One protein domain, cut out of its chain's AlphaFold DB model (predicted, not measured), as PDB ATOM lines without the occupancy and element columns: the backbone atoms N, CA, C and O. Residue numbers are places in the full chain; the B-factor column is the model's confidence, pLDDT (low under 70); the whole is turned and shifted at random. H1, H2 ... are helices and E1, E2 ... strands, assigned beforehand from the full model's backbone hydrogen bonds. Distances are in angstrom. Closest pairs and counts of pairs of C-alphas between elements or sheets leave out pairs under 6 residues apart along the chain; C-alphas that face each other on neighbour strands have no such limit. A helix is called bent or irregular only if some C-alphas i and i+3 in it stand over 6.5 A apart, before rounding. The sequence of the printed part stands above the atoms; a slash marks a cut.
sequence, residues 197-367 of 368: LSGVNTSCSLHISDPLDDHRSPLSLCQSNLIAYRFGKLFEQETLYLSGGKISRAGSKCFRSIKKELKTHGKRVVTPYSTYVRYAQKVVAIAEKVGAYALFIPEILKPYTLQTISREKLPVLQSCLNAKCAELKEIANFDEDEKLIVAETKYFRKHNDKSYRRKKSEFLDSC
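What this domain is: This is residues 197 to 367 of the 368 residues of an uncharacterized protein of Mucor circinelloides f. circinelloides (strain 1006PhL) (UniProt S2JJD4). Two long helices, H1 and H3, cross near their middles to form the core of a well-packed helical body; H2 folds back from H1 as a helical hairpin, and the small strand hairpin E1 and E2 packs on H1 and H2. H4, H5 and H6 pack on H3, the short strand hairpin E3 and E4 joins at H4 through E3, and beyond it the end of the printed part leaves as an arm with H7 and H8, whose residues 349 to 355 and 357 to 365 stick out. You have 171 printed residues with eight named helices and four named strands, in the order E1, E2, H1, H2, H3, H4, H5, H6, E3, E4, H7, H8; the class is mostly helix, and each of the two sheets is one antiparallel pair, E1 - E2 and E3 - E4. The whole is compact, with a radius of gyration of the C-alphas of 17.4 A, and spans 56 by 37 by 28 A, only just elongated.

Where its parts are: Start at C-alpha 197 at (127.265, 138.528, 154.990), where E1 begins and runs to residue 200; E2 follows at residues 203 to 208, 16.4 A long. Find C-alpha 218 at (131.455, 139.951, 135.236); from there H1 runs 35.1 A to residue 241. H2 holds residues 245 to 264 over 29.1 A, and H3 holds residues 273 to 290 over 25.3 A. Then come H4 at residues 292 to 296, H5 at 303 to 308, and H6 at 311 to 331, 24.6 A long. H6 is irregular, with C-alphas 324 and 327 8.4 A apart, and has a kink of 92 degrees near residue 325. Next are E3 at 332 to 334, E4 at 340 to 342 and H7 at 347 to 350. H8, residues 354 to 365 and 18.0 A long, is only just irregular, with C-alphas 358 and 361 6.7 A apart; it ends at C-alpha 365 at (140.592, 144.402, 130.610).

How they stand to each other: Begin at H3, the hub, which touches four helices. It touches H1 about perpendicular at 82 degrees, the closest C-alphas being those of Gly 232 and Ala 280 at 4.6 A. H5 touches H3 at 84 degrees, about perpendicular, closest at Tyr 279 and Gln 307, with C-alphas 5.2 A apart. H3 touches H6 with its residues 286 to 290 alone; the C-alphas of Val 290 and Gln 318 are closest at 5.1 A. H4 touches H1, closest at the C-alphas of Cys 222 and Phe 296, 5.1 A. H1 and H2 form a helical hairpin at a shallow tilt of 22 degrees, opposite ways, and touch at one part of each, closest at the C-alphas of Thr 239 and Ile 247, 6.0 A. In the hairpin E1 and E2, look for N 205 and O 198, 2.9 A apart and within hydrogen-bond range; the closest C-alphas of E2 and H2, Cys 204 and Cys 254, are 4.9 A apart. In the hairpin E3 and E4, N 341 and O 333 are 2.8 A apart, within that range. H7 and H8 touch no helix. Every O i to N i+4 pair is within hydrogen-bond range in H1, H3 and H5; the counts are 15 of 16 in H2, 10 of 17 in H6, 6 of 8 in H8, and 0 of 1 in H4, where 2 of 2 O i to N i+3 pairs are within range, while H7 is too short for an i+4 pair.

The domain as a whole: The two C-alphas farthest apart are those of Gly 245 and Lys 354, 56.9 A. Without the stretches that stand free, 155 residues span 44 by 34 by 29 A. The printed part has no cut, and no link is long. The mean pLDDT of the printed part is 84.4; residues 201 to 202 and 345 to 367 are under 70.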
ATOM      1  N   LEU A 197     128.669 138.576 154.596       91.81
ATOM      2  CA  LEU A 197     127.265 138.528 154.990       91.81
ATOM      3  C   LEU A 197     127.187 137.735 156.290       91.81
ATOM      4  O   LEU A 197     127.533 136.558 156.302       91.81
ATOM      5  N   SER A 198     126.770 138.383 157.370       89.31
ATOM      6  CA  SER A 198     126.581 137.748 158.672       89.31
ATOM      7  C   SER A 198     125.100 137.722 159.018       89.31
ATOM      8  O   SER A 198     124.421 138.743 158.897       89.31
ATOM      9  N   GLY A 199     124.611 136.563 159.455       82.12
ATOM     10  CA  GLY A 199     123.269 136.375 159.991       82.12
ATOM     11  C   GLY A 199     123.361 135.666 161.334       82.12
ATOM     12  O   GLY A 199     123.585 134.465 161.369       82.12
ATOM     13  N   VAL A 200     123.212 136.402 162.435       70.56
ATOM     14  CA  VAL A 200     123.092 135.812 163.777       70.56
ATOM     15  C   VAL A 200     121.763 136.268 164.359       70.56
ATOM     16  O   VAL A 200     121.473 137.468 164.378       70.56
ATOM     17  N   ASN A 201     120.945 135.309 164.800       61.78
ATOM     18  CA  ASN A 201     119.737 135.532 165.598       61.78
ATOM     19  C   ASN A 201     118.867 136.699 165.094       61.78
ATOM     20  O   ASN A 201     118.594 137.637 165.838       61.78
ATOM     21  N   THR A 202     118.425 136.650 163.829       64.94
ATOM     22  CA  THR A 202     117.527 137.628 163.155       64.94
ATOM     23  C   THR A 202     118.135 138.979 162.747       64.94
ATOM     24  O   THR A 202     117.447 139.831 162.163       64.94
ATOM     25  N   SER A 203     119.420 139.211 163.024       76.38
ATOM     26  CA  SER A 203     120.155 140.356 162.481       76.38
ATOM     27  C   SER A 203     121.045 139.916 161.327       76.38
ATOM     28  O   SER A 203     122.025 139.202 161.509       76.38
ATOM     29  N   CYS A 204     120.664 140.341 160.124       87.50
ATOM     30  CA  CYS A 204     121.446 140.165 158.912       87.50
ATOM     31  C   CYS A 204     122.110 141.492 158.535       87.50
ATOM     32  O   CYS A 204     121.435 142.523 158.392       87.50
ATOM     33  N   SER A 205     123.430 141.452 158.368       90.50
ATOM     34  CA  SER A 205     124.248 142.574 157.914       90.50
ATOM     35  C   SER A 205     125.140 142.142 156.762       90.50
ATOM     36  O   SER A 205     125.842 141.134 156.841       90.50
ATOM     37  N   LEU A 206     125.107 142.931 155.691       93.00
ATOM     38  CA  LEU A 206     126.038 142.842 154.578       93.00
ATOM     39  C   LEU A 206     127.070 143.949 154.759       93.00
ATOM     40  O   LEU A 206     126.687 145.095 154.969       93.00
ATOM     41  N   HIS A 207     128.344 143.601 154.660       93.69
ATOM     42  CA  HIS A 207     129.443 144.550 154.615       93.69
ATOM     43  C   HIS A 207     130.243 144.306 153.340       93.69
ATOM     44  O   HIS A 207     130.776 143.211 153.159       93.69
ATOM     45  N   ILE A 208     130.300 145.296 152.449       92.19
ATOM     46  CA  ILE A 208     131.095 145.223 151.216       92.19
ATOM     47  C   ILE A 208     132.412 145.957 151.465       92.19
ATOM     48  O   ILE A 208     132.427 147.174 151.630       92.19
ATOM     49  N   SER A 209     133.511 145.204 151.509       90.88
ATOM     50  CA  SER A 209     134.863 145.725 151.738       90.88
ATOM     51  C   SER A 209     135.538 146.206 150.456       90.88
ATOM     52  O   SER A 209     136.367 147.106 150.511       90.88
ATOM     53  N   ASP A 210     135.189 145.610 149.315       85.50
ATOM     54  CA  ASP A 210     135.708 145.979 147.994       85.50
ATOM     55  C   ASP A 210     134.534 146.044 147.000       85.50
ATOM     56  O   ASP A 210     134.080 145.005 146.495       85.50
ATOM     57  N   PRO A 211     133.932 147.225 146.771       80.00
ATOM     58  CA  PRO A 211     132.855 147.350 145.804       80.00
ATOM     59  C   PRO A 211     133.409 147.106 144.399       80.00
ATOM     60  O   PRO A 211     134.095 147.941 143.831       80.00
ATOM     61  N   LEU A 212     133.087 145.944 143.822       82.06
ATOM     62  CA  LEU A 212     133.495 145.618 142.456       82.06
ATOM     63  C   LEU A 212     132.745 146.536 141.488       82.06
ATOM     64  O   LEU A 212     131.509 146.509 141.503       82.06
ATOM     65  N   ASP A 213     133.513 147.307 140.712       72.75
ATOM     66  CA  ASP A 213     133.144 148.531 139.988       72.75
ATOM     67  C   ASP A 213     131.828 148.464 139.192       72.75
ATOM     68  O   ASP A 213     130.733 148.544 139.756       72.75
ATOM     69  N   ASP A 214     131.917 148.384 137.858       79.81
ATOM     70  CA  ASP A 214     130.765 148.467 136.975       79.81
ATOM     71  C   ASP A 214     129.758 147.377 137.350       79.81
ATOM     72  O   ASP A 214     130.065 146.182 137.345       79.81
ATOM     73  N   HIS A 215     128.525 147.793 137.645       80.06
ATOM     74  CA  HIS A 215     127.393 146.914 137.915       80.06
ATOM     75  C   HIS A 215     127.176 145.839 136.839       80.06
ATOM     76  O   HIS A 215     126.554 144.818 137.137       80.06
ATOM     77  N   ARG A 216     127.677 146.057 135.616       84.38
ATOM     78  CA  ARG A 216     127.607 145.117 134.489       84.38
ATOM     79  C   ARG A 216     128.853 144.257 134.314       84.38
ATOM     80  O   ARG A 216     128.769 143.275 133.577       84.38
ATOM     81  N   SER A 217     129.957 144.576 134.990       90.62
ATOM     82  CA  SER A 217     131.181 143.778 134.920       90.62
ATOM     83  C   SER A 217     130.909 142.342 135.387       90.62
ATOM     84  O   SER A 217     130.145 142.131 136.342       90.62
ATOM     85  N   PRO A 218     131.563 141.332 134.785       92.06
ATOM     86  CA  PRO A 218     131.455 139.951 135.236       92.06
ATOM     87  C   PRO A 218     131.689 139.793 136.740       92.06
ATOM     88  O   PRO A 218     130.955 139.073 137.413       92.06
ATOM     89  N   LEU A 219     132.661 140.513 137.300       93.06
ATOM     90  CA  LEU A 219     132.977 140.479 138.726       93.06
ATOM     91  C   LEU A 219     131.824 140.982 139.608       93.06
ATOM     92  O   LEU A 219     131.471 140.313 140.582       93.06
ATOM     93  N   SER A 220     131.190 142.106 139.258       91.31
ATOM     94  CA  SER A 220     130.016 142.606 139.990       91.31
ATOM     95  C   SER A 220     128.821 141.651 139.885       91.31
ATOM     96  O   SER A 220     128.084 141.459 140.861       91.31
ATOM     97  N   LEU A 221     128.639 141.001 138.730       93.25
ATOM     98  CA  LEU A 221     127.604 139.982 138.552       93.25
ATOM     99  C   LEU A 221     127.886 138.741 139.411       93.25
ATOM    100  O   LEU A 221     126.983 138.266 140.097       93.25
ATOM    101  N   CYS A 222     129.136 138.274 139.465       95.94
ATOM    102  CA  CYS A 222     129.559 137.189 140.354       95.94
ATOM    103  C   CYS A 222     129.318 137.539 141.832       95.94
ATOM    104  O   CYS A 222     128.785 136.724 142.582       95.94
ATOM    105  N   GLN A 223     129.660 138.764 142.253       94.50
ATOM    106  CA  GLN A 223     129.397 139.249 143.613       94.50
ATOM    107  C   GLN A 223     127.901 139.264 143.917       94.50
ATOM    108  O   GLN A 223     127.479 138.779 144.963       94.50
ATOM    109  N   SER A 224     127.084 139.739 142.980       93.06
ATOM    110  CA  SER A 224     125.626 139.733 143.116       93.06
ATOM    111  C   SER A 224     125.061 138.312 143.221       93.06
ATOM    112  O   SER A 224     124.171 138.075 144.038       93.06
ATOM    113  N   ASN A 225     125.585 137.361 142.439       96.00
ATOM    114  CA  ASN A 225     125.213 135.947 142.504       96.00
ATOM    115  C   ASN A 225     125.595 135.331 143.857       96.00
ATOM    116  O   ASN A 225     124.757 134.685 144.482       96.00
ATOM    117  N   LEU A 226     126.814 135.571 144.356       96.69
ATOM    118  CA  LEU A 226     127.258 135.023 145.641       96.69
ATOM    119  C   LEU A 226     126.515 135.651 146.833       96.69
ATOM    120  O   LEU A 226     126.172 134.944 147.778       96.69
ATOM    121  N   ILE A 227     126.202 136.954 146.788       95.19
ATOM    122  CA  ILE A 227     125.338 137.603 147.790       95.19
ATOM    123  C   ILE A 227     123.948 136.953 147.778       95.19
ATOM    124  O   ILE A 227     123.417 136.635 148.839       95.19
ATOM    125  N   ALA A 228     123.369 136.728 146.592       95.69
ATOM    126  CA  ALA A 228     122.065 136.082 146.461       95.69
ATOM    127  C   ALA A 228     122.079 134.632 146.967       95.69
ATOM    128  O   ALA A 228     121.133 134.233 147.638       95.69
ATOM    129  N   TYR A 229     123.153 133.877 146.708       97.12
ATOM    130  CA  TYR A 229     123.351 132.535 147.261       97.12
ATOM    131  C   TYR A 229     123.344 132.559 148.794       97.12
ATOM    132  O   TYR A 229     122.505 131.910 149.414       97.12
ATOM    133  N   ARG A 230     124.218 133.370 149.412       95.75
ATOM    134  CA  ARG A 230     124.325 133.455 150.880       95.75
ATOM    135  C   ARG A 230     123.027 133.947 151.521       95.75
ATOM    136  O   ARG A 230     122.621 133.436 152.558       95.75
ATOM    137  N   PHE A 231     122.340 134.901 150.891       94.88
ATOM    138  CA  PHE A 231     121.011 135.329 151.329       94.88
ATOM    139  C   PHE A 231     119.981 134.193 151.244       94.88
ATOM    140  O   PHE A 231     119.186 134.029 152.162       94.88
ATOM    141  N   GLY A 232     119.994 133.412 150.159       95.25
ATOM    142  CA  GLY A 232     119.113 132.258 149.983       95.25
ATOM    143  C   GLY A 232     119.323 131.200 151.065       95.25
ATOM    144  O   GLY A 232     118.350 130.783 151.682       95.25
ATOM    145  N   LYS A 233     120.580 130.859 151.366       94.94
ATOM    146  CA  LYS A 233     120.934 129.919 152.440       94.94
ATOM    147  C   LYS A 233     120.508 130.401 153.823       94.94
ATOM    148  O   LYS A 233     119.882 129.648 154.564       94.94
ATOM    149  N   LEU A 234     120.740 131.676 154.143       91.38
ATOM    150  CA  LEU A 234     120.227 132.273 155.383       91.38
ATOM    151  C   LEU A 234     118.697 132.197 155.457       91.38
ATOM    152  O   LEU A 234     118.137 131.899 156.508       91.38
ATOM    153  N   PHE A 235     118.011 132.445 154.341       90.69
ATOM    154  CA  PHE A 235     116.555 132.376 154.281       90.69
ATOM    155  C   PHE A 235     116.027 130.941 154.464       90.69
ATOM    156  O   PHE A 235     115.017 130.743 155.140       90.69
ATOM    157  N   GLU A 236     116.699 129.935 153.899       91.62
ATOM    158  CA  GLU A 236     116.382 128.516 154.110       91.62
ATOM    159  C   GLU A 236     116.576 128.109 155.572       91.62
ATOM    160  O   GLU A 236     115.669 127.522 156.162       91.62
ATOM    161  N   GLN A 237     117.688 128.513 156.194       88.62
ATOM    162  CA  GLN A 237     117.937 128.292 157.620       88.62
ATOM    163  C   GLN A 237     116.851 128.944 158.486       88.62
ATOM    164  O   GLN A 237     116.251 128.280 159.327       88.62
ATOM    165  N   GLU A 238     116.518 130.219 158.256       85.69
ATOM    166  CA  GLU A 238     115.443 130.903 158.991       85.69
ATOM    167  C   GLU A 238     114.080 130.215 158.816       85.69
ATOM    168  O   GLU A 238     113.279 130.198 159.752       85.69
ATOM    169  N   THR A 239     113.824 129.618 157.649       86.19
ATOM    170  CA  THR A 239     112.584 128.878 157.369       86.19
ATOM    171  C   THR A 239     112.464 127.604 158.210       86.19
ATOM    172  O   THR A 239     111.349 127.215 158.547       86.19
ATOM    173  N   LEU A 240     113.585 126.984 158.597       85.44
ATOM    174  CA  LEU A 240     113.593 125.808 159.473       85.44
ATOM    175  C   LEU A 240     113.287 126.160 160.939       85.44
ATOM    176  O   LEU A 240     112.637 125.380 161.630       85.44
ATOM    177  N   TYR A 241     113.725 127.331 161.415       81.62
ATOM    178  CA  TYR A 241     113.627 127.710 162.834       81.62
ATOM    179  C   TYR A 241     112.443 128.623 163.177       81.62
ATOM    180  O   TYR A 241     112.052 128.721 164.342       81.62
ATOM    181  N   LEU A 242     111.876 129.335 162.201       79.81
ATOM    182  CA  LEU A 242     110.831 130.331 162.439       79.81
ATOM    183  C   LEU A 242     109.487 129.895 161.853       79.81
ATOM    184  O   LEU A 242     109.387 129.416 160.733       79.81
ATOM    185  N   SER A 243     108.402 130.154 162.579       76.62
ATOM    186  CA  SER A 243     107.043 129.915 162.087       76.62
ATOM    187  C   SER A 243     106.575 131.037 161.143       76.62
ATOM    188  O   SER A 243     106.496 132.204 161.555       76.62
ATOM    189  N   GLY A 244     106.193 130.678 159.912       71.50
ATOM    190  CA  GLY A 244     105.387 131.473 158.970       71.50
ATOM    191  C   GLY A 244     105.720 132.970 158.906       71.50
ATOM    192  O   GLY A 244     106.726 133.387 158.336       71.50
ATOM    193  N   GLY A 245     104.862 133.809 159.501       75.62
ATOM    194  CA  GLY A 245     104.960 135.274 159.422       75.62
ATOM    195  C   GLY A 245     106.257 135.884 159.981       75.62
ATOM    196  O   GLY A 245     106.623 136.993 159.589       75.62
ATOM    197  N   LYS A 246     106.983 135.174 160.857       84.12
ATOM    198  CA  LYS A 246     108.286 135.629 161.374       84.12
ATOM    199  C   LYS A 246     109.389 135.536 160.308       84.12
ATOM    200  O   LYS A 246     110.207 136.451 160.241       84.12
ATOM    201  N   ILE A 247     109.339 134.531 159.425       85.06
ATOM    202  CA  ILE A 247     110.302 134.332 158.323       85.06
ATOM    203  C   ILE A 247     110.259 135.521 157.361       85.06
ATOM    204  O   ILE A 247     111.275 136.145 157.070       85.06
ATOM    205  N   SER A 248     109.060 135.902 156.903       85.69
ATOM    206  CA  SER A 248     108.924 137.004 155.941       85.69
ATOM    207  C   SER A 248     109.404 138.341 156.515       85.69
ATOM    208  O   SER A 248     109.923 139.171 155.766       85.69
ATOM    209  N   ARG A 249     109.229 138.575 157.823       87.44
ATOM    210  CA  ARG A 249     109.716 139.796 158.486       87.44
ATOM    211  C   ARG A 249     111.239 139.796 158.606       87.44
ATOM    212  O   ARG A 249     111.853 140.809 158.272       87.44
ATOM    213  N   ALA A 250     111.834 138.686 159.042       86.12
ATOM    214  CA  ALA A 250     113.285 138.537 159.164       86.12
ATOM    215  C   ALA A 250     113.976 138.656 157.795       86.12
ATOM    216  O   ALA A 250     114.816 139.540 157.599       86.12
ATOM    217  N   GLY A 251     113.498 137.913 156.796       88.00
ATOM    218  CA  GLY A 251     113.997 137.998 155.427       88.00
ATOM    219  C   GLY A 251     113.821 139.390 154.809       88.00
ATOM    220  O   GLY A 251     114.741 139.896 154.163       88.00
ATOM    221  N   SER A 252     112.690 140.072 155.042       90.94
ATOM    222  CA  SER A 252     112.498 141.452 154.571       90.94
ATOM    223  C   SER A 252     113.470 142.432 155.235       90.94
ATOM    224  O   SER A 252     113.974 143.338 154.563       90.94
ATOM    225  N   LYS A 253     113.761 142.251 156.528       91.06
ATOM    226  CA  LYS A 253     114.756 143.045 157.259       91.06
ATOM    227  C   LYS A 253     116.159 142.809 156.691       91.06
ATOM    228  O   LYS A 253     116.835 143.784 156.375       91.06
ATOM    229  N   CYS A 254     116.550 141.555 156.468       90.44
ATOM    230  CA  CYS A 254     117.828 141.199 155.843       90.44
ATOM    231  C   CYS A 254     117.964 141.791 154.434       90.44
ATOM    232  O   CYS A 254     118.949 142.460 154.123       90.44
ATOM    233  N   PHE A 255     116.930 141.656 153.598       92.62
ATOM    234  CA  PHE A 255     116.917 142.256 152.264       92.62
ATOM    235  C   PHE A 255     117.036 143.784 152.309       92.62
ATOM    236  O   PHE A 255     117.722 144.380 151.477       92.62
ATOM    237  N   ARG A 256     116.407 144.440 153.292       92.94
ATOM    238  CA  ARG A 256     116.543 145.888 153.496       92.94
ATOM    239  C   ARG A 256     117.981 146.272 153.850       92.94
ATOM    240  O   ARG A 256     118.465 147.261 153.302       92.94
ATOM    241  N   SER A 257     118.660 145.495 154.697       91.19
ATOM    242  CA  SER A 257     120.085 145.680 155.006       91.19
ATOM    243  C   SER A 257     120.951 145.541 153.752       91.19
ATOM    244  O   SER A 257     121.717 146.448 153.443       91.19
ATOM    245  N   ILE A 258     120.762 144.469 152.973       91.38
ATOM    246  CA  ILE A 258     121.482 144.236 151.708       91.38
ATOM    247  C   ILE A 258     121.260 145.393 150.732       91.38
ATOM    248  O   ILE A 258     122.205 145.927 150.160       91.38
ATOM    249  N   LYS A 259     120.007 145.822 150.556       92.75
ATOM    250  CA  LYS A 259     119.653 146.935 149.669       92.75
ATOM    251  C   LYS A 259     120.272 148.258 150.124       92.75
ATOM    252  O   LYS A 259     120.656 149.055 149.270       92.75
ATOM    253  N   LYS A 260     120.344 148.507 151.435       93.31
ATOM    254  CA  LYS A 260     120.988 149.700 151.999       93.31
ATOM    255  C   LYS A 260     122.486 149.694 151.693       93.31
ATOM    256  O   LYS A 260     122.964 150.683 151.157       93.31
ATOM    257  N   GLU A 261     123.166 148.583 151.957       92.00
ATOM    258  CA  GLU A 261     124.603 148.431 151.697       92.00
ATOM    259  C   GLU A 261     124.922 148.532 150.198       92.00
ATOM    260  O   GLU A 261     125.792 149.277 149.774       92.00
ATOM    261  N   LEU A 262     124.160 147.866 149.330       88.88
ATOM    262  CA  LEU A 262     124.370 148.001 147.884       88.88
ATOM    263  C   LEU A 262     124.185 149.456 147.421       88.88
ATOM    264  O   LEU A 262     124.961 149.945 146.601       88.88
ATOM    265  N   LYS A 263     123.214 150.179 147.995       90.50
ATOM    266  CA  LYS A 263     122.987 151.597 147.691       90.50
ATOM    267  C   LYS A 263     124.148 152.491 148.142       90.50
ATOM    268  O   LYS A 263     124.441 153.444 147.425       90.50
ATOM    269  N   THR A 264     124.794 152.219 149.281       89.50
ATOM    270  CA  THR A 264     125.957 153.013 149.734       89.50
ATOM    271  C   THR A 264     127.143 152.889 148.784       89.50
ATOM    272  O   THR A 264     127.908 153.833 148.653       89.50
ATOM    273  N   HIS A 265     127.225 151.783 148.042       85.25
ATOM    274  CA  HIS A 265     128.235 151.539 147.007       85.25
ATOM    275  C   HIS A 265     127.739 151.854 145.584       85.25
ATOM    276  O   HIS A 265     128.209 151.277 144.608       85.25
ATOM    277  N   GLY A 266     126.726 152.718 145.443       83.69
ATOM    278  CA  GLY A 266     126.210 153.160 144.140       83.69
ATOM    279  C   GLY A 266     125.390 152.117 143.365       83.69
ATOM    280  O   GLY A 266     124.907 152.404 142.268       83.69
ATOM    281  N   LYS A 267     125.156 150.920 143.919       84.50
ATOM    282  CA  LYS A 267     124.391 149.846 143.267       84.50
ATOM    283  C   LYS A 267     122.899 149.987 143.584       84.50
ATOM    284  O   LYS A 267     122.425 149.711 144.688       84.50
ATOM    285  N   ARG A 268     122.105 150.411 142.594       83.56
ATOM    286  CA  ARG A 268     120.649 150.568 142.752       83.56
ATOM    287  C   ARG A 268     119.925 149.225 142.627       83.56
ATOM    288  O   ARG A 268     119.739 148.711 141.529       83.56
ATOM    289  N   VAL A 269     119.402 148.707 143.740       84.94
ATOM    290  CA  VAL A 269     118.515 147.527 143.740       84.94
ATOM    291  C   VAL A 269     117.054 147.961 143.593       84.94
ATOM    292  O   VAL A 269     116.408 148.389 144.557       84.94
ATOM    293  N   VAL A 270     116.522 147.860 142.373       87.38
ATOM    294  CA  VAL A 270     115.105 148.153 142.071       87.38
ATOM    295  C   VAL A 270     114.202 146.951 142.369       87.38
ATOM    296  O   VAL A 270     113.020 147.123 142.654       87.38
ATOM    297  N   THR A 271     114.763 145.743 142.374       87.75
ATOM    298  CA  THR A 271     114.036 144.481 142.533       87.75
ATOM    299  C   THR A 271     113.193 144.449 143.818       87.75
ATOM    300  O   THR A 271     113.720 144.738 144.898       87.75
ATOM    301  N   PRO A 272     111.897 144.090 143.741       92.19
ATOM    302  CA  PRO A 272     111.066 143.851 144.919       92.19
ATOM    303  C   PRO A 272     111.588 142.688 145.773       92.19
ATOM    304  O   PRO A 272     112.199 141.755 145.253       92.19
ATOM    305  N   TYR A 273     111.288 142.708 147.075       92.56
ATOM    306  CA  TYR A 273     111.714 141.663 148.019       92.56
ATOM    307  C   TYR A 273     111.299 140.253 147.572       92.56
ATOM    308  O   TYR A 273     112.140 139.365 147.490       92.56
ATOM    309  N   SER A 274     110.027 140.056 147.219       92.00
ATOM    310  CA  SER A 274     109.501 138.755 146.778       92.00
ATOM    311  C   SER A 274     110.223 138.217 145.539       92.00
ATOM    312  O   SER A 274     110.544 137.032 145.467       92.00
ATOM    313  N   THR A 275     110.532 139.092 144.580       92.69
ATOM    314  CA  THR A 275     111.307 138.748 143.383       92.69
ATOM    315  C   THR A 275     112.746 138.376 143.739       92.69
ATOM    316  O   THR A 275     113.274 137.408 143.195       92.69
ATOM    317  N   TYR A 276     113.369 139.095 144.676       93.44
ATOM    318  CA  TYR A 276     114.729 138.795 145.124       93.44
ATOM    319  C   TYR A 276     114.819 137.468 145.890       93.44
ATOM    320  O   TYR A 276     115.739 136.698 145.645       93.44
ATOM    321  N   VAL A 277     113.841 137.149 146.745       93.62
ATOM    322  CA  VAL A 277     113.768 135.843 147.431       93.62
ATOM    323  C   VAL A 277     113.681 134.703 146.419       93.62
ATOM    324  O   VAL A 277     114.456 133.754 146.500       93.62
ATOM    325  N   ARG A 278     112.798 134.814 145.418       93.31
ATOM    326  CA  ARG A 278     112.689 133.803 144.350       93.31
ATOM    327  C   ARG A 278     113.996 133.649 143.578       93.31
ATOM    328  O   ARG A 278     114.377 132.533 143.240       93.31
ATOM    329  N   TYR A 279     114.668 134.762 143.291       94.44
ATOM    330  CA  TYR A 279     115.975 134.749 142.647       94.44
ATOM    331  C   TYR A 279     117.018 134.015 143.498       94.44
ATOM    332  O   TYR A 279     117.648 133.087 143.006       94.44
ATOM    333  N   ALA A 280     117.146 134.371 144.776       95.88
ATOM    334  CA  ALA A 280     118.082 133.749 145.704       95.88
ATOM    335  C   ALA A 280     117.853 132.237 145.849       95.88
ATOM    336  O   ALA A 280     118.793 131.463 145.727       95.88
ATOM    337  N   GLN A 281     116.598 131.801 145.989       95.00
ATOM    338  CA  GLN A 281     116.243 130.376 146.031       95.00
ATOM    339  C   GLN A 281     116.636 129.631 144.745       95.00
ATOM    340  O   GLN A 281     117.064 128.480 144.792       95.00
ATOM    341  N   LYS A 282     116.496 130.264 143.571       95.31
ATOM    342  CA  LYS A 282     116.956 129.669 142.306       95.31
ATOM    343  C   LYS A 282     118.474 129.581 142.244       95.31
ATOM    344  O   LYS A 282     118.994 128.571 141.788       95.31
ATOM    345  N   VAL A 283     119.168 130.621 142.700       96.75
ATOM    346  CA  VAL A 283     120.632 130.648 142.773       96.75
ATOM    347  C   VAL A 283     121.153 129.526 143.672       96.75
ATOM    348  O   VAL A 283     122.071 128.823 143.258       96.75
ATOM    349  N   VAL A 284     120.532 129.305 144.837       97.12
ATOM    350  CA  VAL A 284     120.840 128.167 145.721       97.12
ATOM    351  C   VAL A 284     120.633 126.842 144.991       97.12
ATOM    352  O   VAL A 284     121.586 126.085 144.827       97.12
ATOM    353  N   ALA A 285     119.444 126.608 144.428       96.12
ATOM    354  CA  ALA A 285     119.145 125.361 143.723       96.12
ATOM    355  C   ALA A 285     120.086 125.089 142.530       96.12
ATOM    356  O   ALA A 285     120.379 123.936 142.213       96.12
ATOM    357  N   ILE A 286     120.546 126.136 141.838       96.19
ATOM    358  CA  ILE A 286     121.514 126.018 140.742       96.19
ATOM    359  C   ILE A 286     122.896 125.663 141.285       96.19
ATOM    360  O   ILE A 286     123.516 124.745 140.759       96.19
ATOM    361  N   ALA A 287     123.366 126.342 142.331       96.75
ATOM    362  CA  ALA A 287     124.658 126.048 142.943       96.75
ATOM    363  C   ALA A 287     124.721 124.618 143.503       96.75
ATOM    364  O   ALA A 287     125.727 123.945 143.309       96.75
ATOM    365  N   GLU A 288     123.639 124.119 144.105       95.56
ATOM    366  CA  GLU A 288     123.567 122.752 144.641       95.56
ATOM    367  C   GLU A 288     123.519 121.679 143.548       95.56
ATOM    368  O   GLU A 288     124.169 120.642 143.656       95.56
ATOM    369  N   LYS A 289     122.759 121.907 142.468       94.69
ATOM    370  CA  LYS A 289     122.627 120.915 141.386       94.69
ATOM    371  C   LYS A 289     123.802 120.945 140.414       94.69
ATOM    372  O   LYS A 289     124.292 119.902 139.983       94.69
ATOM    373  N   VAL A 290     124.219 122.138 140.008       95.06
ATOM    374  CA  VAL A 290     125.241 122.338 138.972       95.06
ATOM    375  C   VAL A 290     126.635 122.428 139.591       95.06
ATOM    376  O   VAL A 290     127.566 121.842 139.052       95.06
ATOM    377  N   GLY A 291     126.779 123.110 140.724       96.00
ATOM    378  CA  GLY A 291     128.052 123.379 141.394       96.00
ATOM    379  C   GLY A 291     128.298 124.878 141.588       96.00
ATOM    380  O   GLY A 291     127.762 125.715 140.856       96.00
ATOM    381  N   ALA A 292     129.149 125.233 142.557       97.06
ATOM    382  CA  ALA A 292     129.393 126.629 142.934       97.06
ATOM    383  C   ALA A 292     129.967 127.475 141.782       97.06
ATOM    384  O   ALA A 292     129.654 128.661 141.672       97.06
ATOM    385  N   TYR A 293     130.756 126.871 140.882       96.62
ATOM    386  CA  TYR A 293     131.346 127.557 139.725       96.62
ATOM    387  C   TYR A 293     130.301 128.233 138.820       96.62
ATOM    388  O   TYR A 293     130.610 129.245 138.191       96.62
ATOM    389  N   ALA A 294     129.059 127.728 138.790       96.88
ATOM    390  CA  ALA A 294     127.959 128.293 138.010       96.88
ATOM    391  C   ALA A 294     127.648 129.752 138.391       96.88
ATOM    392  O   ALA A 294     127.168 130.525 137.563       96.88
ATOM    393  N   LEU A 295     127.967 130.153 139.627       97.50
ATOM    394  CA  LEU A 295     127.796 131.523 140.109       97.50
ATOM    395  C   LEU A 295     128.835 132.497 139.533       97.50
ATOM    396  O   LEU A 295     128.617 133.711 139.579       97.50
ATOM    397  N   PHE A 296     129.935 131.973 138.981       97.25
ATOM    398  CA  PHE A 296     131.131 132.724 138.583       97.25
ATOM    399  C   PHE A 296     131.375 132.765 137.063       97.25
ATOM    400  O   PHE A 296     132.426 133.224 136.603       97.25
ATOM    401  N   ILE A 297     130.381 132.328 136.284       96.56
ATOM    402  CA  ILE A 297     130.357 132.359 134.812       96.56
ATOM    403  C   ILE A 297     129.173 133.187 134.279       96.56
ATOM    404  O   ILE A 297     128.332 132.672 133.533       96.56
ATOM    405  N   PRO A 298     129.049 134.470 134.669       95.56
ATOM    406  CA  PRO A 298     127.906 135.308 134.308       95.56
ATOM    407  C   PRO A 298     127.752 135.523 132.797       95.56
ATOM    408  O   PRO A 298     126.680 135.920 132.354       95.56
ATOM    409  N   GLU A 299     128.780 135.252 131.994       94.44
ATOM    410  CA  GLU A 299     128.725 135.282 130.531       94.44
ATOM    411  C   GLU A 299     127.822 134.175 129.972       94.44
ATOM    412  O   GLU A 299     127.068 134.406 129.026       94.44
ATOM    413  N   ILE A 300     127.855 132.999 130.603       94.56
ATOM    414  CA  ILE A 300     127.061 131.820 130.241       94.56
ATOM    415  C   ILE A 300     125.726 131.856 130.997       94.56
ATOM    416  O   ILE A 300     124.654 131.738 130.396       94.56
ATOM    417  N   LEU A 301     125.778 132.086 132.312       94.50
ATOM    418  CA  LEU A 301     124.627 132.131 133.213       94.50
ATOM    419  C   LEU A 301     124.420 133.538 133.771       94.50
ATOM    420  O   LEU A 301     124.728 133.845 134.923       94.50
ATOM    421  N   LYS A 302     123.848 134.405 132.936       90.56
ATOM    422  CA  LYS A 302     123.500 135.773 133.335       90.56
ATOM    423  C   LYS A 302     122.503 135.758 134.499       90.56
ATOM    424  O   LYS A 302     121.648 134.870 134.544       90.56
ATOM    425  N   PRO A 303     122.491 136.788 135.367       87.50
ATOM    426  CA  PRO A 303     121.487 136.901 136.426       87.50
ATOM    427  C   PRO A 303     120.053 136.778 135.906       87.50
ATOM    428  O   PRO A 303     119.227 136.129 136.534       87.50
ATOM    429  N   TYR A 304     119.762 137.332 134.725       89.00
ATOM    430  CA  TYR A 304     118.454 137.178 134.085       89.00
ATOM    431  C   TYR A 304     118.116 135.709 133.776       89.00
ATOM    432  O   TYR A 304     117.003 135.263 134.047       89.00
ATOM    433  N   THR A 305     119.073 134.931 133.268       90.38
ATOM    434  CA  THR A 305     118.914 133.489 133.024       90.38
ATOM    435  C   THR A 305     118.673 132.736 134.332       90.38
ATOM    436  O   THR A 305     117.715 131.973 134.432       90.38
ATOM    437  N   LEU A 306     119.470 133.015 135.370       91.19
ATOM    438  CA  LEU A 306     119.295 132.438 136.710       91.19
ATOM    439  C   LEU A 306     117.914 132.783 137.307       91.19
ATOM    440  O   LEU A 306     117.286 131.956 137.968       91.19
ATOM    441  N   GLN A 307     117.402 133.990 137.044       90.25
ATOM    442  CA  GLN A 307     116.076 134.438 137.486       90.25
ATOM    443  C   GLN A 307     114.930 133.760 136.739       90.25
ATOM    444  O   GLN A 307     113.878 133.518 137.333       90.25
ATOM    445  N   THR A 308     115.094 133.470 135.451       90.44
ATOM    446  CA  THR A 308     113.990 133.053 134.571       90.44
ATOM    447  C   THR A 308     113.916 131.553 134.349       90.44
ATOM    448  O   THR A 308     112.815 131.048 134.138       90.44
ATOM    449  N   ILE A 309     115.022 130.819 134.492       91.81
ATOM    450  CA  ILE A 309     115.031 129.371 134.279       91.81
ATOM    451  C   ILE A 309     114.000 128.668 135.179       91.81
ATOM    452  O   ILE A 309     113.868 128.976 136.372       91.81
ATOM    453  N   SER A 310     113.207 127.767 134.592       91.44
ATOM    454  CA  SER A 310     112.229 126.972 135.335       91.44
ATOM    455  C   SER A 310     112.928 125.831 136.076       91.44
ATOM    456  O   SER A 310     113.976 125.344 135.653       91.44
ATOM    457  N   ARG A 311     112.343 125.380 137.192       90.12
ATOM    458  CA  ARG A 311     112.908 124.271 137.983       90.12
ATOM    459  C   ARG A 311     113.004 122.970 137.180       90.12
ATOM    460  O   ARG A 311     113.973 122.239 137.341       90.12
ATOM    461  N   GLU A 312     112.044 122.732 136.292       92.44
ATOM    462  CA  GLU A 312     111.986 121.575 135.382       92.44
ATOM    463  C   GLU A 312     113.132 121.555 134.367       92.44
ATOM    464  O   GLU A 312     113.558 120.493 133.930       92.44
ATOM    465  N   LYS A 313     113.672 122.729 134.021       92.88
ATOM    466  CA  LYS A 313     114.789 122.880 133.081       92.88
ATOM    467  C   LYS A 313     116.163 122.769 133.756       92.88
ATOM    468  O   LYS A 313     117.176 122.691 133.062       92.88
ATOM    469  N   LEU A 314     116.224 122.728 135.092       93.19
ATOM    470  CA  LEU A 314     117.487 122.603 135.831       93.19
ATOM    471  C   LEU A 314     118.237 121.287 135.567       93.19
ATOM    472  O   LEU A 314     119.449 121.367 135.392       93.19
ATOM    473  N   PRO A 315     117.593 120.103 135.495       93.81
ATOM    474  CA  PRO A 315     118.291 118.859 135.161       93.81
ATOM    475  C   PRO A 315     118.927 118.883 133.767       93.81
ATOM    476  O   PRO A 315     120.022 118.357 133.580       93.81
ATOM    477  N   VAL A 316     118.276 119.539 132.799       92.88
ATOM    478  CA  VAL A 316     118.825 119.727 131.448       92.88
ATOM    479  C   VAL A 316     120.047 120.640 131.510       92.88
ATOM    480  O   VAL A 316     121.114 120.260 131.035       92.88
ATOM    481  N   LEU A 317     119.934 121.794 132.180       93.81
ATOM    482  CA  LEU A 317     121.065 122.704 132.378       93.81
ATOM    483  C   LEU A 317     122.250 121.998 133.056       93.81
ATOM    484  O   LEU A 317     123.385 122.117 132.600       93.81
ATOM    485  N   GLN A 318     121.974 121.253 134.126       95.00
ATOM    486  CA  GLN A 318     122.959 120.470 134.861       95.00
ATOM    487  C   GLN A 318     123.624 119.436 133.953       95.00
ATOM    488  O   GLN A 318     124.846 119.368 133.923       95.00
ATOM    489  N   SER A 319     122.858 118.657 133.189       93.19
ATOM    490  CA  SER A 319     123.409 117.629 132.297       93.19
ATOM    491  C   SER A 319     124.316 118.239 131.228       93.19
ATOM    492  O   SER A 319     125.431 117.762 131.026       93.19
ATOM    493  N   CYS A 320     123.891 119.341 130.604       90.88
ATOM    494  CA  CYS A 320     124.682 120.039 129.595       90.88
ATOM    495  C   CYS A 320     125.982 120.615 130.167       90.88
ATOM    496  O   CYS A 320     127.055 120.425 129.593       90.88
ATOM    497  N   LEU A 321     125.900 121.306 131.307       92.94
ATOM    498  CA  LEU A 321     127.077 121.879 131.951       92.94
ATOM    499  C   LEU A 321     127.999 120.798 132.514       92.94
ATOM    500  O   LEU A 321     129.206 120.952 132.425       92.94
ATOM    501  N   ASN A 322     127.480 119.676 133.010       92.50
ATOM    502  CA  ASN A 322     128.313 118.550 133.424       92.50
ATOM    503  C   ASN A 322     129.047 117.945 132.227       92.50
ATOM    504  O   ASN A 322     130.244 117.705 132.311       92.50
ATOM    505  N   ALA A 323     128.364 117.746 131.101       91.94
ATOM    506  CA  ALA A 323     128.975 117.152 129.917       91.94
ATOM    507  C   ALA A 323     130.110 118.007 129.331       91.94
ATOM    508  O   ALA A 323     131.036 117.475 128.727       91.94
ATOM    509  N   LYS A 324     130.037 119.333 129.488       91.75
ATOM    510  CA  LYS A 324     131.007 120.271 128.909       91.75
ATOM    511  C   LYS A 324     132.004 120.848 129.908       91.75
ATOM    512  O   LYS A 324     133.091 121.260 129.522       91.75
ATOM    513  N   CYS A 325     131.634 120.903 131.176       93.06
ATOM    514  CA  CYS A 325     132.344 121.640 132.212       93.06
ATOM    515  C   CYS A 325     132.489 120.835 133.513       93.06
ATOM    516  O   CYS A 325     132.626 121.441 134.576       93.06
ATOM    517  N   ALA A 326     132.463 119.495 133.457       92.88
ATOM    518  CA  ALA A 326     132.628 118.631 134.635       92.88
ATOM    519  C   ALA A 326     133.829 119.040 135.498       92.88
ATOM    520  O   ALA A 326     133.700 119.180 136.711       92.88
ATOM    521  N   GLU A 327     134.965 119.322 134.859       91.75
ATOM    522  CA  GLU A 327     136.216 119.690 135.529       91.75
ATOM    523  C   GLU A 327     136.137 121.009 136.316       91.75
ATOM    524  O   GLU A 327     136.979 121.276 137.169       91.75
ATOM    525  N   LEU A 328     135.140 121.860 136.047       92.56
ATOM    526  CA  LEU A 328     134.955 123.114 136.782       92.56
ATOM    527  C   LEU A 328     134.294 122.907 138.145       92.56
ATOM    528  O   LEU A 328     134.414 123.772 139.010       92.56
ATOM    529  N   LYS A 329     133.610 121.776 138.360       93.31
ATOM    530  CA  LYS A 329     132.983 121.467 139.653       93.31
ATOM    531  C   LYS A 329     133.995 121.368 140.777       93.31
ATOM    532  O   LYS A 329     133.720 121.780 141.893       93.31
ATOM    533  N   GLU A 330     135.178 120.857 140.469       91.88
ATOM    534  CA  GLU A 330     136.241 120.662 141.452       91.88
ATOM    535  C   GLU A 330     136.878 121.984 141.897       91.88
ATOM    536  O   GLU A 330     137.591 122.013 142.893       91.88
ATOM    537  N   ILE A 331     136.624 123.092 141.190       93.75
ATOM    538  CA  ILE A 331     137.231 124.393 141.490       93.75
ATOM    539  C   ILE A 331     136.757 124.945 142.830       93.75
ATOM    540  O   ILE A 331     137.539 125.583 143.542       93.75
ATOM    541  N   ALA A 332     135.473 124.784 143.137       95.38
ATOM    542  CA  ALA A 332     134.906 125.308 144.361       95.38
ATOM    543  C   ALA A 332     133.642 124.568 144.766       95.38
ATOM    544  O   ALA A 332     132.800 124.257 143.925       95.38
ATOM    545  N   ASN A 333     133.499 124.384 146.072       96.06
ATOM    546  CA  ASN A 333     132.344 123.777 146.713       96.06
ATOM    547  C   ASN A 333     131.990 124.572 147.970       96.06
ATOM    548  O   ASN A 333     132.832 125.287 148.513       96.06
ATOM    549  N   PHE A 334     130.750 124.456 148.423       95.88
ATOM    550  CA  PHE A 334     130.353 124.936 149.742       95.88
ATOM    551  C   PHE A 334     130.501 123.788 150.740       95.88
ATOM    552  O   PHE A 334     130.194 122.645 150.396       95.88
ATOM    553  N   ASP A 335     131.034 124.074 151.925       94.81
ATOM    554  CA  ASP A 335     131.045 123.118 153.033       94.81
ATOM    555  C   ASP A 335     129.714 123.111 153.796       94.81
ATOM    556  O   ASP A 335     128.754 123.783 153.416       94.81
ATOM    557  N   GLU A 336     129.653 122.320 154.867       91.75
ATOM    558  CA  GLU A 336     128.474 122.198 155.734       91.75
ATOM    559  C   GLU A 336     128.097 123.528 156.410       91.75
ATOM    560  O   GLU A 336     126.923 123.766 156.689       91.75
ATOM    561  N   ASP A 337     129.073 124.423 156.600       90.50
ATOM    562  CA  ASP A 337     128.891 125.768 157.154       90.50
ATOM    563  C   ASP A 337     128.569 126.814 156.069       90.50
ATOM    564  O   ASP A 337     128.572 128.023 156.325       90.50
ATOM    565  N   GLU A 338     128.300 126.373 154.834       92.00
ATOM    566  CA  GLU A 338     128.039 127.221 153.666       92.00
ATOM    567  C   GLU A 338     129.203 128.171 153.321       92.00
ATOM    568  O   GLU A 338     129.045 129.187 152.624       92.00
ATOM    569  N   LYS A 339     130.409 127.847 153.791       93.88
ATOM    570  CA  LYS A 339     131.636 128.558 153.464       93.88
ATOM    571  C   LYS A 339     132.183 128.029 152.146       93.88
ATOM    572  O   LYS A 339     132.231 126.835 151.864       93.88
ATOM    573  N   LEU A 340     132.596 128.967 151.299       95.44
ATOM    574  CA  LEU A 340     133.124 128.660 149.979       95.44
ATOM    575  C   LEU A 340     134.552 128.114 150.108       95.44
ATOM    576  O   LEU A 340     135.488 128.856 150.405       95.44
ATOM    577  N   ILE A 341     134.720 126.818 149.859       95.56
ATOM    578  CA  ILE A 341     136.018 126.161 149.728       95.56
ATOM    579  C   ILE A 341     136.467 126.283 148.277       95.56
ATOM    580  O   ILE A 341     135.758 125.889 147.353       95.56
ATOM    581  N   VAL A 342     137.668 126.818 148.076       94.50
ATOM    582  CA  VAL A 342     138.276 126.999 146.754       94.50
ATOM    583  C   VAL A 342     139.440 126.034 146.628       94.50
ATOM    584  O   VAL A 342     140.342 126.056 147.463       94.50
ATOM    585  N   ALA A 343     139.455 125.221 145.577       89.81
ATOM    586  CA  ALA A 343     140.536 124.282 145.347       89.81
ATOM    587  C   ALA A 343     141.883 125.001 145.191       89.81
ATOM    588  O   ALA A 343     142.036 125.995 144.462       89.81
ATOM    589  N   GLU A 344     142.898 124.452 145.855       80.25
ATOM    590  CA  GLU A 344     144.285 124.828 145.631       80.25
ATOM    591  C   GLU A 344     144.752 124.239 144.303       80.25
ATOM    592  O   GLU A 344     145.271 123.126 144.208       80.25
ATOM    593  N   THR A 345     144.575 124.995 143.227       68.12
ATOM    594  CA  THR A 345     145.156 124.610 141.949       68.12
ATOM    595  C   THR A 345     146.678 124.669 142.028       68.12
ATOM    596  O   THR A 345     147.287 125.738 142.111       68.12
ATOM    597  N   LYS A 346     147.311 123.496 141.896       63.00
ATOM    598  CA  LYS A 346     148.768 123.329 141.718       63.00
ATOM    599  C   LYS A 346     149.318 124.083 140.494       63.00
ATOM    600  O   LYS A 346     150.532 124.172 140.329       63.00
ATOM    601  N   TYR A 347     148.446 124.641 139.655       57.25
ATOM    602  CA  TYR A 347     148.773 125.387 138.443       57.25
ATOM    603  C   TYR A 347     149.745 126.549 138.702       57.25
ATOM    604  O   TYR A 347     150.732 126.680 137.985       57.25
ATOM    605  N   PHE A 348     149.557 127.310 139.792       53.88
ATOM    606  CA  PHE A 348     150.477 128.394 140.176       53.88
ATOM    607  C   PHE A 348     151.881 127.902 140.560       53.88
ATOM    608  O   PHE A 348     152.840 128.658 140.444       53.88
ATOM    609  N   ARG A 349     152.018 126.647 141.016       54.03
ATOM    610  CA  ARG A 349     153.326 126.041 141.319       54.03
ATOM    611  C   ARG A 349     153.999 125.450 140.082       54.03
ATOM    612  O   ARG A 349     155.220 125.485 140.001       54.03
ATOM    613  N   LYS A 350     153.230 124.888 139.142       49.66
ATOM    614  CA  LYS A 350     153.773 124.233 137.937       49.66
ATOM    615  C   LYS A 350     154.136 125.221 136.831       49.66
ATOM    616  O   LYS A 350     155.148 125.039 136.163       49.66
ATOM    617  N   HIS A 351     153.345 126.272 136.662       53.66
ATOM    618  CA  HIS A 351     153.602 127.322 135.690       53.66
ATOM    619  C   HIS A 351     154.064 128.555 136.458       53.66
ATOM    620  O   HIS A 351     153.257 129.323 136.974       53.66
ATOM    621  N   ASN A 352     155.386 128.712 136.566       45.94
ATOM    622  CA  ASN A 352     156.077 129.859 137.163       45.94
ATOM    623  C   ASN A 352     155.903 131.104 136.260       45.94
ATOM    624  O   ASN A 352     156.854 131.672 135.718       45.94
ATOM    625  N   ASP A 353     154.646 131.425 135.955       45.19
ATOM    626  CA  ASP A 353     154.262 131.946 134.653       45.19
ATOM    627  C   ASP A 353     154.367 133.466 134.603       45.19
ATOM    628  O   ASP A 353     153.437 134.226 134.899       45.19
ATOM    629  N   LYS A 354     155.541 133.927 134.176       45.00
ATOM    630  CA  LYS A 354     155.774 135.315 133.774       45.00
ATOM    631  C   LYS A 354     154.855 135.732 132.607       45.00
ATOM    632  O   LYS A 354     154.622 136.931 132.449       45.00
ATOM    633  N   SER A 355     154.272 134.794 131.844       42.69
ATOM    634  CA  SER A 355     153.282 135.110 130.801       42.69
ATOM    635  C   SER A 355     151.955 135.585 131.394       42.69
ATOM    636  O   SER A 355     151.346 136.503 130.849       42.69
ATOM    637  N   TYR A 356     151.565 135.081 132.571       41.41
ATOM    638  CA  TYR A 356     150.368 135.545 133.271       41.41
ATOM    639  C   TYR A 356     150.539 136.965 133.818       41.41
ATOM    640  O   TYR A 356     149.584 137.731 133.827       41.41
ATOM    641  N   ARG A 357     151.760 137.372 134.208       42.69
ATOM    642  CA  ARG A 357     152.053 138.782 134.544       42.69
ATOM    643  C   ARG A 357     152.001 139.702 133.321       42.69
ATOM    644  O   ARG A 357     151.526 140.820 133.464       42.69
ATOM    645  N   ARG A 358     152.435 139.238 132.140       42.16
ATOM    646  CA  ARG A 358     152.341 140.001 130.877       42.16
ATOM    647  C   ARG A 358     150.914 140.080 130.331       42.16
ATOM    648  O   ARG A 358     150.519 141.133 129.861       42.16
ATOM    649  N   LYS A 359     150.123 139.010 130.462       38.38
ATOM    650  CA  LYS A 359     148.691 138.988 130.119       38.38
ATOM    651  C   LYS A 359     147.793 139.561 131.213       38.38
ATOM    652  O   LYS A 359     146.608 139.715 130.974       38.38
ATOM    653  N   LYS A 360     148.318 139.908 132.395       37.94
ATOM    654  CA  LYS A 360     147.545 140.518 133.489       37.94
ATOM    655  C   LYS A 360     146.885 141.837 133.066       37.94
ATOM    656  O   LYS A 360     145.828 142.146 133.603       37.94
ATOM    657  N   SER A 361     147.482 142.578 132.122       40.09
ATOM    658  CA  SER A 361     146.877 143.794 131.561       40.09
ATOM    659  C   SER A 361     145.662 143.457 130.690       40.09
ATOM    660  O   SER A 361     144.563 143.859 131.039       40.09
ATOM    661  N   GLU A 362     145.801 142.589 129.683       39.06
ATOM    662  CA  GLU A 362     144.672 142.142 128.836       39.06
ATOM    663  C   GLU A 362     143.601 141.347 129.616       39.06
ATOM    664  O   GLU A 362     142.415 141.355 129.292       39.06
ATOM    665  N   PHE A 363     144.011 140.635 130.666       39.19
ATOM    666  CA  PHE A 363     143.154 139.796 131.502       39.19
ATOM    667  C   PHE A 363     142.249 140.621 132.421       39.19
ATOM    668  O   PHE A 363     141.073 140.285 132.573       39.19
ATOM    669  N   LEU A 364     142.771 141.703 133.012       40.81
ATOM    670  CA  LEU A 364     141.952 142.653 133.765       40.81
ATOM    671  C   LEU A 364     141.014 143.428 132.838       40.81
ATOM    672  O   LEU A 364     139.868 143.631 133.222       40.81
ATOM    673  N   ASP A 365     141.434 143.726 131.608       40.38
ATOM    674  CA  ASP A 365     140.592 144.402 130.610       40.38
ATOM    675  C   ASP A 365     139.394 143.554 130.137       40.38
ATOM    676  O   ASP A 365     138.406 144.110 129.672       40.38
ATOM    677  N   SER A 366     139.447 142.221 130.287       37.94
ATOM    678  CA  SER A 366     138.309 141.308 130.038       37.94
ATOM    679  C   SER A 366     137.452 140.996 131.279       37.94
ATOM    680  O   SER A 366     136.420 140.329 131.175       37.94
ATOM    681  N   CYS A 367     137.902 141.413 132.467       36.34
ATOM    682  CA  CYS A 367     137.196 141.237 133.744       36.34
ATOM    683  C   CYS A 367     136.640 142.552 134.323       36.34
ATOM    684  O   CYS A 367     135.857 142.488 135.277       36.34
TER     685      CYS A 367